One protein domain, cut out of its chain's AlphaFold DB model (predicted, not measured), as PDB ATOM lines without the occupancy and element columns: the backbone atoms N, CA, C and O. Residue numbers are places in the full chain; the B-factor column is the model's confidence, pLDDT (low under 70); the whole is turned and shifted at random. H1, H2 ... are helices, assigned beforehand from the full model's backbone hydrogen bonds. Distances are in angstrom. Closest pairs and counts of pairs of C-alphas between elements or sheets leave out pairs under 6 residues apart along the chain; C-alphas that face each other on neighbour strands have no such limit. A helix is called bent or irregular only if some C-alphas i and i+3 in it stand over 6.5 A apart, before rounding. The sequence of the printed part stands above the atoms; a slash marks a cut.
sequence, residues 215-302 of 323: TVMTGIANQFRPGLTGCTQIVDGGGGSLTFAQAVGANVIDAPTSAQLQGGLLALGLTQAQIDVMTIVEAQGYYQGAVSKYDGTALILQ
ATOM      1  N   THR A 215      48.033  38.061 -12.761       96.12
ATOM      2  CA  THR A 215      47.443  36.762 -13.124       96.12
ATOM      3  C   THR A 215      45.936  36.868 -13.339       96.12
ATOM      4  O   THR A 215      45.427  36.295 -14.301       96.12
ATOM      5  N   VAL A 216      45.219  37.619 -12.494       96.00
ATOM      6  CA  VAL A 216      43.777  37.871 -12.676       96.00
ATOM      7  C   VAL A 216      43.524  38.567 -14.015       96.00
ATOM      8  O   VAL A 216      42.706  38.096 -14.804       96.00
ATOM      9  N   MET A 217      44.277  39.628 -14.316       95.88
ATOM     10  CA  MET A 217      44.158  40.367 -15.578       95.88
ATOM     11  C   MET A 217      44.480  39.497 -16.793       95.88
ATOM     12  O   MET A 217      43.709  39.464 -17.750       95.88
ATOM     13  N   THR A 218      45.563  38.718 -16.731       96.31
ATOM     14  CA  THR A 218      45.923  37.763 -17.793       96.31
ATOM     15  C   THR A 218      44.824  36.711 -17.984       96.31
ATOM     16  O   THR A 218      44.476  36.354 -19.108       96.31
ATOM     17  N   GLY A 219      44.230  36.236 -16.886       95.19
ATOM     18  CA  GLY A 219      43.096  35.318 -16.906       95.19
ATOM     19  C   GLY A 219      41.882  35.902 -17.628       95.19
ATOM     20  O   GLY A 219      41.282  35.214 -18.451       95.19
ATOM     21  N   ILE A 220      41.558  37.175 -17.383       93.50
ATOM     22  CA  ILE A 220      40.475  37.886 -18.077       93.50
ATOM     23  C   ILE A 220      40.814  38.070 -19.562       93.50
ATOM     24  O   ILE A 220      39.984  37.761 -20.415       93.50
ATOM     25  N   ALA A 221      42.040  38.487 -19.900       95.50
ATOM     26  CA  ALA A 221      42.485  38.600 -21.291       95.50
ATOM     27  C   ALA A 221      42.292  37.273 -22.048       95.50
ATOM     28  O   ALA A 221      41.758  37.241 -23.160       95.50
ATOM     29  N   ASN A 222      42.645  36.155 -21.410       95.88
ATOM     30  CA  ASN A 222      42.513  34.817 -21.981       95.88
ATOM     31  C   ASN A 222      41.059  34.388 -22.237       95.88
ATOM     32  O   ASN A 222      40.844  33.556 -23.115       95.88
ATOM     33  N   GLN A 223      40.064  34.967 -21.556       93.50
ATOM     34  CA  GLN A 223      38.646  34.714 -21.860       93.50
ATOM     35  C   GLN A 223      38.230  35.320 -23.209       93.50
ATOM     36  O   GLN A 223      37.381  34.763 -23.902       93.50
ATOM     37  N   PHE A 224      38.857  36.428 -23.617       95.50
ATOM     38  CA  PHE A 224      38.534  37.150 -24.851       95.50
ATOM     39  C   PHE A 224      39.417  36.758 -26.044       95.50
ATOM     40  O   PHE A 224      39.019  36.947 -27.195       95.50
ATOM     41  N   ARG A 225      40.584  36.151 -25.795       96.69
ATOM     42  CA  ARG A 225      41.502  35.674 -26.845       96.69
ATOM     43  C   ARG A 225      40.857  34.724 -27.863       96.69
ATOM     44  O   ARG A 225      41.108  34.927 -29.047       96.69
ATOM     45  N   PRO A 226      40.028  33.729 -27.486       96.44
ATOM     46  CA  PRO A 226      39.362  32.875 -28.468       96.44
ATOM     47  C   PRO A 226      38.477  33.664 -29.438       96.44
ATOM     48  O   PRO A 226      38.478  33.373 -30.630       96.44
ATOM     49  N   GLY A 227      37.779  34.695 -28.943       96.38
ATOM     50  CA  GLY A 227      36.982  35.597 -29.773       96.38
ATOM     51  C   GLY A 227      37.839  36.401 -30.749       96.38
ATOM     52  O   GLY A 227      37.538  36.445 -31.940       96.38
ATOM     53  N   LEU A 228      38.968  36.943 -30.275       98.00
ATOM     54  CA  LEU A 228      39.948  37.623 -31.127       98.00
ATOM     55  C   LEU A 228      40.479  36.701 -32.232       98.00
ATOM     56  O   LEU A 228      40.479  37.078 -33.404       98.00
ATOM     57  N   THR A 229      40.929  35.497 -31.869       97.62
ATOM     58  CA  THR A 229      41.471  34.518 -32.819       97.62
ATOM     59  C   THR A 229      40.416  34.112 -33.844       97.62
ATOM     60  O   THR A 229      40.707  34.118 -35.036       97.62
ATOM     61  N   GLY A 230      39.187  33.828 -33.399       96.44
ATOM     62  CA  GLY A 230      38.078  33.464 -34.278       96.44
ATOM     63  C   GLY A 230      37.742  34.565 -35.283       96.44
ATOM     64  O   GLY A 230      37.701  34.303 -36.483       96.44
ATOM     65  N   CYS A 231      37.592  35.814 -34.830       97.56
ATOM     66  CA  CYS A 231      37.364  36.940 -35.740       97.56
ATOM     67  C   CYS A 231      38.542  37.153 -36.700       97.56
ATOM     68  O   CYS A 231      38.318  37.377 -37.886       97.56
ATOM     69  N   THR A 232      39.786  37.024 -36.225       97.81
ATOM     70  CA  THR A 232      40.988  37.159 -37.069       97.81
ATOM     71  C   THR A 232      40.999  36.133 -38.199       97.81
ATOM     72  O   THR A 232      41.169  36.504 -39.354       97.81
ATOM     73  N   GLN A 233      40.715  34.863 -37.900       96.88
ATOM     74  CA  GLN A 233      40.651  33.807 -38.915       96.88
ATOM     75  C   GLN A 233      39.593  34.086 -39.993       96.88
ATOM     76  O   GLN A 233      39.823  33.816 -41.171       96.88
ATOM     77  N   ILE A 234      38.445  34.652 -39.611       97.12
ATOM     78  CA  ILE A 234      37.379  35.007 -40.556       97.12
ATOM     79  C   ILE A 234      37.778  36.218 -41.412       97.12
ATOM     80  O   ILE A 234      37.515  36.235 -42.616       97.12
ATOM     81  N   VAL A 235      38.414  37.223 -40.805       97.56
ATOM     82  CA  VAL A 235      38.915  38.417 -41.503       97.56
ATOM     83  C   VAL A 235      39.982  38.032 -42.527       97.56
ATOM     84  O   VAL A 235      39.858  38.422 -43.688       97.56
ATOM     85  N   ASP A 236      40.954  37.202 -42.142       96.75
ATOM     86  CA  ASP A 236      42.010  36.698 -43.031       96.75
ATOM     87  C   ASP A 236      41.440  35.841 -44.174       96.75
ATOM     88  O   ASP A 236      41.961  35.846 -45.290       96.75
ATOM     89  N   GLY A 237      40.324  35.149 -43.923       95.12
ATOM     90  CA  GLY A 237      39.542  34.428 -44.931       95.12
ATOM     91  C   GLY A 237      38.683  35.316 -45.845       95.12
ATOM     92  O   GLY A 237      37.962  34.792 -46.692       95.12
ATOM     93  N   GLY A 238      38.727  36.643 -45.686       95.56
ATOM     94  CA  GLY A 238      37.984  37.612 -46.500       95.56
ATOM     95  C   GLY A 238      36.559  37.915 -46.021       95.56
ATOM     96  O   GLY A 238      35.845  38.670 -46.676       95.56
ATOM     97  N   GLY A 239      36.132  37.374 -44.875       96.06
ATOM     98  CA  GLY A 239      34.796  37.586 -44.307       96.06
ATOM     99  C   GLY A 239      34.646  38.856 -43.460       96.06
ATOM    100  O   GLY A 239      33.578  39.091 -42.902       96.06
ATOM    101  N   GLY A 240      35.695  39.677 -43.338       95.88
ATOM    102  CA  GLY A 240      35.754  40.779 -42.372       95.88
ATOM    103  C   GLY A 240      34.671  41.853 -42.521       95.88
ATOM    104  O   GLY A 240      34.250  42.422 -41.518       95.88
ATOM    105  N   SER A 241      34.181  42.110 -43.738       97.50
ATOM    106  CA  SER A 241      33.142  43.119 -44.002       97.50
ATOM    107  C   SER A 241      31.710  42.626 -43.771       97.50
ATOM    108  O   SER A 241      30.772  43.403 -43.933       97.50
ATOM    109  N   LEU A 242      31.518  41.339 -43.471       97.81
ATOM    110  CA  LEU A 242      30.198  40.760 -43.233       97.81
ATOM    111  C   LEU A 242      29.757  41.026 -41.794       97.81
ATOM    112  O   LEU A 242      30.582  41.014 -40.881       97.81
ATOM    113  N   THR A 243      28.452  41.193 -41.578       97.94
ATOM    114  CA  THR A 243      27.870  41.062 -40.234       97.94
ATOM    115  C   THR A 243      27.790  39.594 -39.812       97.94
ATOM    116  O   THR A 243      27.857  38.690 -40.650       97.94
ATOM    117  N   PHE A 244      27.582  39.324 -38.522       97.25
ATOM    118  CA  PHE A 244      27.431  37.953 -38.015       97.25
ATOM    119  C   PHE A 244      26.318  37.162 -38.724       97.25
ATOM    120  O   PHE A 244      26.508  35.993 -39.060       97.25
ATOM    121  N   ALA A 245      25.173  37.796 -39.000       96.38
ATOM    122  CA  ALA A 245      24.070  37.164 -39.723       96.38
ATOM    123  C   ALA A 245      24.430  36.876 -41.191       96.38
ATOM    124  O   ALA A 245      24.112  35.807 -41.714       96.38
ATOM    125  N   GLN A 246      25.131  37.807 -41.847       97.38
ATOM    126  CA  GLN A 246      25.592  37.633 -43.225       97.38
ATOM    127  C   GLN A 246      26.647  36.530 -43.337       97.38
ATOM    128  O   GLN A 246      26.593  35.736 -44.270       97.38
ATOM    129  N   ALA A 247      27.569  36.438 -42.377       96.69
ATOM    130  CA  ALA A 247      28.599  35.407 -42.350       96.69
ATOM    131  C   ALA A 247      28.013  33.998 -42.165       96.69
ATOM    132  O   ALA A 247      28.461  33.066 -42.832       96.69
ATOM    133  N   VAL A 248      26.968  33.849 -41.339       97.06
ATOM    134  CA  VAL A 248      26.210  32.588 -41.232       97.06
ATOM    135  C   VAL A 248      25.472  32.284 -42.536       97.06
ATOM    136  O   VAL A 248      25.574  31.178 -43.059       97.06
ATOM    137  N   GLY A 249      24.769  33.267 -43.110       95.69
ATOM    138  CA  GLY A 249      24.040  33.093 -44.373       95.69
ATOM    139  C   GLY A 249      24.937  32.747 -45.568       95.69
ATOM    140  O   GLY A 249      24.519  32.020 -46.466       95.69
ATOM    141  N   ALA A 250      26.182  33.226 -45.563       95.00
ATOM    142  CA  ALA A 250      27.200  32.927 -46.567       95.00
ATOM    143  C   ALA A 250      27.990  31.632 -46.287       95.00
ATOM    144  O   ALA A 250      28.881  31.297 -47.063       95.00
ATOM    145  N   ASN A 251      27.673  30.895 -45.213       94.38
ATOM    146  CA  ASN A 251      28.406  29.709 -44.744       94.38
ATOM    147  C   ASN A 251      29.902  29.963 -44.462       94.38
ATOM    148  O   ASN A 251      30.720  29.054 -44.580       94.38
ATOM    149  N   VAL A 252      30.264  31.194 -44.086       95.31
ATOM    150  CA  VAL A 252      31.625  31.539 -43.639       95.31
ATOM    151  C   VAL A 252      31.868  31.015 -42.222       95.31
ATOM    152  O   VAL A 252      32.962  30.558 -41.909       95.31
ATOM    153  N   ILE A 253      30.831  31.048 -41.380       96.50
ATOM    154  CA  ILE A 253      30.806  30.467 -40.032       96.50
ATOM    155  C   ILE A 253      29.475  29.758 -39.788       96.50
ATOM    156  O   ILE A 253      28.474  30.075 -40.430       96.50
ATOM    157  N   ASP A 254      29.442  28.826 -38.837       96.06
ATOM    158  CA  ASP A 254      28.197  28.199 -38.396       96.06
ATOM    159  C   ASP A 254      27.473  29.034 -37.318       96.06
ATOM    160  O   ASP A 254      28.019  29.969 -36.717       96.06
ATOM    161  N   ALA A 255      26.194  28.720 -37.087       94.56
ATOM    162  CA  ALA A 255      25.373  29.427 -36.104       94.56
ATOM    163  C   ALA A 255      25.918  29.329 -34.659       94.56
ATOM    164  O   ALA A 255      25.906  30.353 -33.971       94.56
ATOM    165  N   PRO A 256      26.438  28.174 -34.183       96.19
ATOM    166  CA  PRO A 256      27.087  28.085 -32.873       96.19
ATOM    167  C   PRO A 256      28.307  29.002 -32.719       96.19
ATOM    168  O   PRO A 256      28.403  29.708 -31.715       96.19
ATOM    169  N   THR A 257      29.205  29.051 -33.712       95.19
ATOM    170  CA  THR A 257      30.386  29.933 -33.688       95.19
ATOM    171  C   THR A 257      29.955  31.394 -33.646       95.19
ATOM    172  O   THR A 257      30.467  32.174 -32.843       95.19
ATOM    173  N   SER A 258      28.960  31.761 -34.458       96.38
ATOM    174  CA  SER A 258      28.384  33.107 -34.445       96.38
ATOM    175  C   SER A 258      27.821  33.478 -33.068       96.38
ATOM    176  O   SER A 258      28.144  34.540 -32.541       96.38
ATOM    177  N   ALA A 259      27.053  32.589 -32.430       95.62
ATOM    178  CA  ALA A 259      26.508  32.826 -31.093       95.62
ATOM    179  C   ALA A 259      27.605  32.970 -30.022       95.62
ATOM    180  O   ALA A 259      27.492  33.821 -29.142       95.62
ATOM    181  N   GLN A 260      28.683  32.182 -30.103       95.25
ATOM    182  CA  GLN A 260      29.808  32.273 -29.171       95.25
ATOM    183  C   GLN A 260      30.541  33.621 -29.279       95.25
ATOM    184  O   GLN A 260      30.826  34.248 -28.256       95.25
ATOM    185  N   LEU A 261      30.824  34.080 -30.501       97.00
ATOM    186  CA  LEU A 261      31.470  35.375 -30.740       97.00
ATOM    187  C   LEU A 261      30.568  36.539 -30.303       97.00
ATOM    188  O   LEU A 261      31.008  37.470 -29.638       97.00
ATOM    189  N   GLN A 262      29.270  36.474 -30.585       97.31
ATOM    190  CA  GLN A 262      28.342  37.498 -30.100       97.31
ATOM    191  C   GLN A 262      28.235  37.493 -28.564       97.31
ATOM    192  O   GLN A 262      28.235  38.552 -27.942       97.31
ATOM    193  N   GLY A 263      28.241  36.314 -27.932       96.06
ATOM    194  CA  GLY A 263      28.239  36.171 -26.475       96.06
ATOM    195  C   GLY A 263      29.447  36.821 -25.796       96.06
ATOM    196  O   GLY A 263      29.299  37.472 -24.761       96.06
ATOM    197  N   GLY A 264      30.639  36.712 -26.388       94.69
ATOM    198  CA  GLY A 264      31.821  37.391 -25.856       94.69
ATOM    199  C   GLY A 264      31.764  38.916 -26.011       94.69
ATOM    200  O   GLY A 264      32.205  39.622 -25.111       94.69
ATOM    201  N   LEU A 265      31.168  39.439 -27.088       96.94
ATOM    202  CA  LEU A 265      30.935  40.883 -27.249       96.94
ATOM    203  C   LEU A 265      29.902  41.420 -26.245       96.94
ATOM    204  O   LEU A 265      30.093  42.502 -25.691       96.94
ATOM    205  N   LEU A 266      28.851  40.650 -25.946       95.88
ATOM    206  CA  LEU A 266      27.911  40.981 -24.867       95.88
ATOM    207  C   LEU A 266      28.632  41.053 -23.513       95.88
ATOM    208  O   LEU A 266      28.400  41.978 -22.737       95.88
ATOM    209  N   ALA A 267      29.556  40.123 -23.242       91.38
ATOM    210  CA  ALA A 267      30.376  40.140 -22.028       91.38
ATOM    211  C   ALA A 267      31.343  41.340 -21.959       91.38
ATOM    212  O   ALA A 267      31.733  41.747 -20.866       91.38
ATOM    213  N   LEU A 268      31.689  41.944 -23.102       92.00
ATOM    214  CA  LEU A 268      32.422  43.215 -23.181       92.00
ATOM    215  C   LEU A 268      31.527  44.451 -22.973       92.00
ATOM    216  O   LEU A 268      32.021  45.578 -23.016       92.00
ATOM    217  N   GLY A 269      30.230  44.258 -22.724       91.69
ATOM    218  CA  GLY A 269      29.277  45.327 -22.427       91.69
ATOM    219  C   GLY A 269      28.599  45.934 -23.654       91.69
ATOM    220  O   GLY A 269      27.931  46.959 -23.525       91.69
ATOM    221  N   LEU A 270      28.748  45.332 -24.838       96.06
ATOM    222  CA  LEU A 270      27.997  45.755 -26.016       96.06
ATOM    223  C   LEU A 270      26.545  45.291 -25.908       96.06
ATOM    224  O   LEU A 270      26.244  44.235 -25.357       96.06
ATOM    225  N   THR A 271      25.630  46.078 -26.464       97.19
ATOM    226  CA  THR A 271      24.223  45.682 -26.588       97.19
ATOM    227  C   THR A 271      24.010  44.799 -27.814       97.19
ATOM    228  O   THR A 271      24.708  44.945 -28.818       97.19
ATOM    229  N   GLN A 272      22.988  43.938 -27.783       96.31
ATOM    230  CA  GLN A 272      22.650  43.098 -28.937       96.31
ATOM    231  C   GLN A 272      22.405  43.931 -30.206       96.31
ATOM    232  O   GLN A 272      22.923  43.600 -31.263       96.31
ATOM    233  N   ALA A 273      21.725  45.076 -30.089       96.38
ATOM    234  CA  ALA A 273      21.463  45.961 -31.224       96.38
ATOM    235  C   ALA A 273      22.745  46.522 -31.873       96.38
ATOM    236  O   ALA A 273      22.775  46.727 -33.083       96.38
ATOM    237  N   GLN A 274      23.800  46.768 -31.086       96.94
ATOM    238  CA  GLN A 274      25.106  47.171 -31.623       96.94
ATOM    239  C   GLN A 274      25.797  46.006 -32.333       96.94
ATOM    240  O   GLN A 274      26.417  46.210 -33.370       96.94
ATOM    241  N   ILE A 275      25.682  44.797 -31.781       97.50
ATOM    242  CA  ILE A 275      26.305  43.585 -32.322       97.50
ATOM    243  C   ILE A 275      25.633  43.155 -33.637       97.50
ATOM    244  O   ILE A 275      26.326  42.763 -34.572       97.50
ATOM    245  N   ASP A 276      24.309  43.281 -33.751       95.06
ATOM    246  CA  ASP A 276      23.540  42.836 -34.924       95.06
ATOM    247  C   ASP A 276      23.940  43.555 -36.226       95.06
ATOM    248  O   ASP A 276      23.850  42.984 -37.317       95.06
ATOM    249  N   VAL A 277      24.391  44.809 -36.117       96.38
ATOM    250  CA  VAL A 277      24.831  45.638 -37.253       96.38
ATOM    251  C   VAL A 277      26.352  45.673 -37.425       96.38
ATOM    252  O   VAL A 277      26.838  46.264 -38.386       96.38
ATOM    253  N   MET A 278      27.098  45.052 -36.510       97.12
ATOM    254  CA  MET A 278      28.557  45.069 -36.476       97.12
ATOM    255  C   MET A 278      29.157  44.130 -37.518       97.12
ATOM    256  O   MET A 278      28.723  42.985 -37.673       97.12
ATOM    257  N   THR A 279      30.203  44.595 -38.195       98.19
ATOM    258  CA  THR A 279      31.028  43.756 -39.067       98.19
ATOM    259  C   THR A 279      32.030  42.925 -38.264       98.19
ATOM    260  O   THR A 279      32.449  43.297 -37.167       98.19
ATOM    261  N   ILE A 280      32.471  41.794 -38.808       98.12
ATOM    262  CA  ILE A 280      33.420  40.915 -38.109       98.12
ATOM    263  C   ILE A 280      34.773  41.606 -37.860       98.12
ATOM    264  O   ILE A 280      35.398  41.360 -36.828       98.12
ATOM    265  N   VAL A 281      35.210  42.514 -38.741       98.12
ATOM    266  CA  VAL A 281      36.431  43.311 -38.518       98.12
ATOM    267  C   VAL A 281      36.272  44.321 -37.372       98.12
ATOM    268  O   VAL A 281      37.198  44.517 -36.589       98.12
ATOM    269  N   GLU A 282      35.090  44.916 -37.196       98.00
ATOM    270  CA  GLU A 282      34.809  45.768 -36.031       98.00
ATOM    271  C   GLU A 282      34.786  44.935 -34.744       98.00
ATOM    272  O   GLU A 282      35.417  45.313 -33.753       98.00
ATOM    273  N   ALA A 283      34.147  43.760 -34.771       98.06
ATOM    274  CA  ALA A 283      34.148  42.818 -33.653       98.06
ATOM    275  C   ALA A 283      35.570  42.389 -33.258       98.06
ATOM    276  O   ALA A 283      35.898  42.347 -32.070       98.06
ATOM    277  N   GLN A 284      36.433  42.111 -34.244       98.25
ATOM    278  CA  GLN A 284      37.855  41.841 -34.025       98.25
ATOM    279  C   GLN A 284      38.521  42.988 -33.253       98.25
ATOM    280  O   GLN A 284      39.230  42.730 -32.281       98.25
ATOM    281  N   GLY A 285      38.255  44.240 -33.639       97.94
ATOM    282  CA  GLY A 285      38.778  45.430 -32.966       97.94
ATOM    283  C   GLY A 285      38.360  45.529 -31.495       97.94
ATOM    284  O   GLY A 285      39.198  45.823 -30.641       97.94
ATOM    285  N   TYR A 286      37.102  45.214 -31.166       97.88
ATOM    286  CA  TYR A 286      36.631  45.175 -29.773       97.88
ATOM    287  C   TYR A 286      37.353  44.110 -28.945       97.88
ATOM    288  O   TYR A 286      37.837  44.399 -27.847       97.88
ATOM    289  N   TYR A 287      37.477  42.893 -29.478       98.19
ATOM    290  CA  TYR A 287      38.221  41.829 -28.811       98.19
ATOM    291  C   TYR A 287      39.700  42.171 -28.642       98.19
ATOM    292  O   TYR A 287      40.266  41.936 -27.574       98.19
ATOM    293  N   GLN A 288      40.324  42.753 -29.666       97.94
ATOM    294  CA  GLN A 288      41.718  43.172 -29.608       97.94
ATOM    295  C   GLN A 288      41.923  44.245 -28.539       97.94
ATOM    296  O   GLN A 288      42.812  44.104 -27.705       97.94
ATOM    297  N   GLY A 289      41.064  45.268 -28.509       96.62
ATOM    298  CA  GLY A 289      41.106  46.318 -27.494       96.62
ATOM    299  C   GLY A 289      40.963  45.765 -26.075       96.62
ATOM    300  O   GLY A 289      41.710  46.166 -25.184       96.62
ATOM    301  N   ALA A 290      40.062  44.802 -25.867       94.88
ATOM    302  CA  ALA A 290      39.897  44.141 -24.578       94.88
ATOM    303  C   ALA A 290      41.147  43.349 -24.164       94.88
ATOM    304  O   ALA A 290      41.663  43.556 -23.067       94.88
ATOM    305  N   VAL A 291      41.663  42.481 -25.043       97.00
ATOM    306  CA  VAL A 291      42.871  41.681 -24.772       97.00
ATOM    307  C   VAL A 291      44.061  42.592 -24.472       97.00
ATOM    308  O   VAL A 291      44.707  42.424 -23.444       97.00
ATOM    309  N   SER A 292      44.306  43.609 -25.305       95.62
ATOM    310  CA  SER A 292      45.409  44.554 -25.108       95.62
ATOM    311  C   SER A 292      45.273  45.369 -23.826       95.62
ATOM    312  O   SER A 292      46.277  45.596 -23.154       95.62
ATOM    313  N   LYS A 293      44.053  45.784 -23.455       93.19
ATOM    314  CA  LYS A 293      43.801  46.470 -22.183       93.19
ATOM    315  C   LYS A 293      44.231  45.591 -21.011       93.19
ATOM    316  O   LYS A 293      45.037  46.029 -20.202       93.19
ATOM    317  N   TYR A 294      43.719  44.364 -20.928       94.44
ATOM    318  CA  TYR A 294      43.995  43.490 -19.789       94.44
ATOM    319  C   TYR A 294      45.441  42.982 -19.761       94.44
ATOM    320  O   TYR A 294      46.034  42.963 -18.687       94.44
ATOM    321  N   ASP A 295      46.046  42.651 -20.907       94.38
ATOM    322  CA  ASP A 295      47.475  42.308 -20.980       94.38
ATOM    323  C   ASP A 295      48.355  43.496 -20.542       94.38
ATOM    324  O   ASP A 295      49.299  43.331 -19.769       94.38
ATOM    325  N   GLY A 296      48.039  44.710 -21.007       92.25
ATOM    326  CA  GLY A 296      48.766  45.925 -20.637       92.25
ATOM    327  C   GLY A 296      48.627  46.251 -19.151       92.25
ATOM    328  O   GLY A 296      49.617  46.548 -18.486       92.25
ATOM    329  N   THR A 297      47.414  46.123 -18.605       92.75
ATOM    330  CA  THR A 297      47.171  46.257 -17.165       92.75
ATOM    331  C   THR A 297      47.908  45.175 -16.371       92.75
ATOM    332  O   THR A 297      48.484  45.472 -15.331       92.75
ATOM    333  N   ALA A 298      47.969  43.935 -16.865       94.12
ATOM    334  CA  ALA A 298      48.724  42.868 -16.214       94.12
ATOM    335  C   ALA A 298      50.220  43.193 -16.102       94.12
ATOM    336  O   ALA A 298      50.825  42.867 -15.083       94.12
ATOM    337  N   LEU A 299      50.802  43.837 -17.122       91.19
ATOM    338  CA  LEU A 299      52.213  44.223 -17.144       91.19
ATOM    339  C   LEU A 299      52.540  45.289 -16.091       91.19
ATOM    340  O   LEU A 299      53.529  45.157 -15.379       91.19
ATOM    341  N   ILE A 300      51.709  46.327 -15.974       89.81
ATOM    342  CA  ILE A 300      51.950  47.422 -15.019       89.81
ATOM    343  C   ILE A 300      51.646  47.037 -13.562       89.81
ATOM    344  O   ILE A 300      52.087  47.736 -12.661       89.81
ATOM    345  N   LEU A 301      50.920  45.936 -13.332       93.00
ATOM    346  CA  LEU A 301      50.636  45.383 -11.998       93.00
ATOM    347  C   LEU A 301      51.683  44.366 -11.517       93.00
ATOM    348  O   LEU A 301      51.507  43.758 -10.461       93.00
ATOM    349  N   GLN A 302      52.732  44.119 -12.302       91.75
ATOM    350  CA  GLN A 302      53.894  43.364 -11.831       91.75
ATOM    351  C   GLN A 302      54.714  44.207 -10.851       91.75
ATOM    352  O   GLN A 302      54.489  45.406 -10.716       91.75
TER     353      GLN A 302
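AT A GLANCE: This is residues 215 to 302 of the 323 residues of an uncharacterized protein of Bacteroidetes bacterium GWF2_40_13 (UniProt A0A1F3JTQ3). Two long helices, H1 and H5, lie side by side and run opposite ways, and a head of three shorter helices, H2, H3 and H4, is set at one side of this pair, toward the end away from the first and last printed residues. In the head, H3 packs at a steep tilt on residues 224 to 231 of H1, and H2 and H3 form a small hairpin. The printed part has 88 residues with five named helices, in the order H1, H2, H3, H4, H5, and no named strand; the class is all helix, with 70 of the 88 residues in the helices. The whole is compact, with a radius of gyration of the C-alphas of 13.3 A, yet elongated in outline, with spans of 45 by 26 by 19 A.

HOW THE PARTS SIT: Begin at Thr 215, where H1, residues 215 to 239, sets out. Near residue 224 you will find a kink of 36 degrees in it, and it is irregular at its last residues, where C-alphas 236 and 239 are 7.4 A apart. Next look at H5, residues 280 to 300, which touches H1 with 37 pairs of C-alphas within 8 A. Their closest C-alphas, those of Ala 221 and Val 291, are 4.7 A apart, and the two helices run opposite ways at a shallow tilt of 26 degrees. Go back to H2, residues 244 to 249: it is close to H1 but not clearly touching, with the closest C-alphas, those of Gly 239 and Ala 247, 6.9 A apart. H2 and H3, residues 255 to 267, form a helical hairpin; they touch, the closest C-alphas being those of Val 248 and Ala 255 at 6.1 A, and run opposite ways at a shallow tilt of 4 degrees. H3 is the hub, touching the 4 other helices. It touches H1 with its residues 260 to 264 alone, meeting residues 224 to 231 there; the closest C-alphas, of Gly 227 and Leu 261, are 5.6 A apart, and the tilt is steep at 44 degrees, opposite ways. H3 and H4, residues 272 to 276, only just touch, with 3 pairs of C-alphas within 8 A, the closest those of Gln 262 and Ile 275 at 6.8 A. H3 and H5 also only just touch, with 3 pairs, the closest those of Leu 265 and Ala 283 at 7.4 A; they run the same way at a steep tilt of 46 degrees. H1 and H4 are apart. The helix packing is part aligned, part crossed: of 4 touching pairs with a tilt, 2 are at a shallow one. In H2, H3, H4 and H5 every O i to N i+4 pair is within hydrogen-bond range; in H1 it is 17 of 21.

IN THESE COORDINATES: Find C-alpha 215 at (47.443, 36.762, -13.124); from there H1 runs 33.7 A to C-alpha 239 at (34.796, 37.586, -44.307). H2 covers 8.7 A from C-alpha 244 to C-alpha 249. H3 runs 18.4 A from C-alpha 255 to C-alpha 267, and H4 covers 6.1 A from C-alpha 272 to C-alpha 276. H5 runs 30.3 A from C-alpha 280 to C-alpha 300 at (51.950, 47.422, -15.019).

THE WHOLE: The two C-alphas farthest apart are those of Gly 249 and Gln 302, at 45.3 A, while the first and last printed C-alphas, of Thr 215 and Gln 302, are 9.3 A apart. The printed part has no cut, and the four links between the helices are tight. The mean pLDDT of the printed part is 95.9, and no printed residue is under 70.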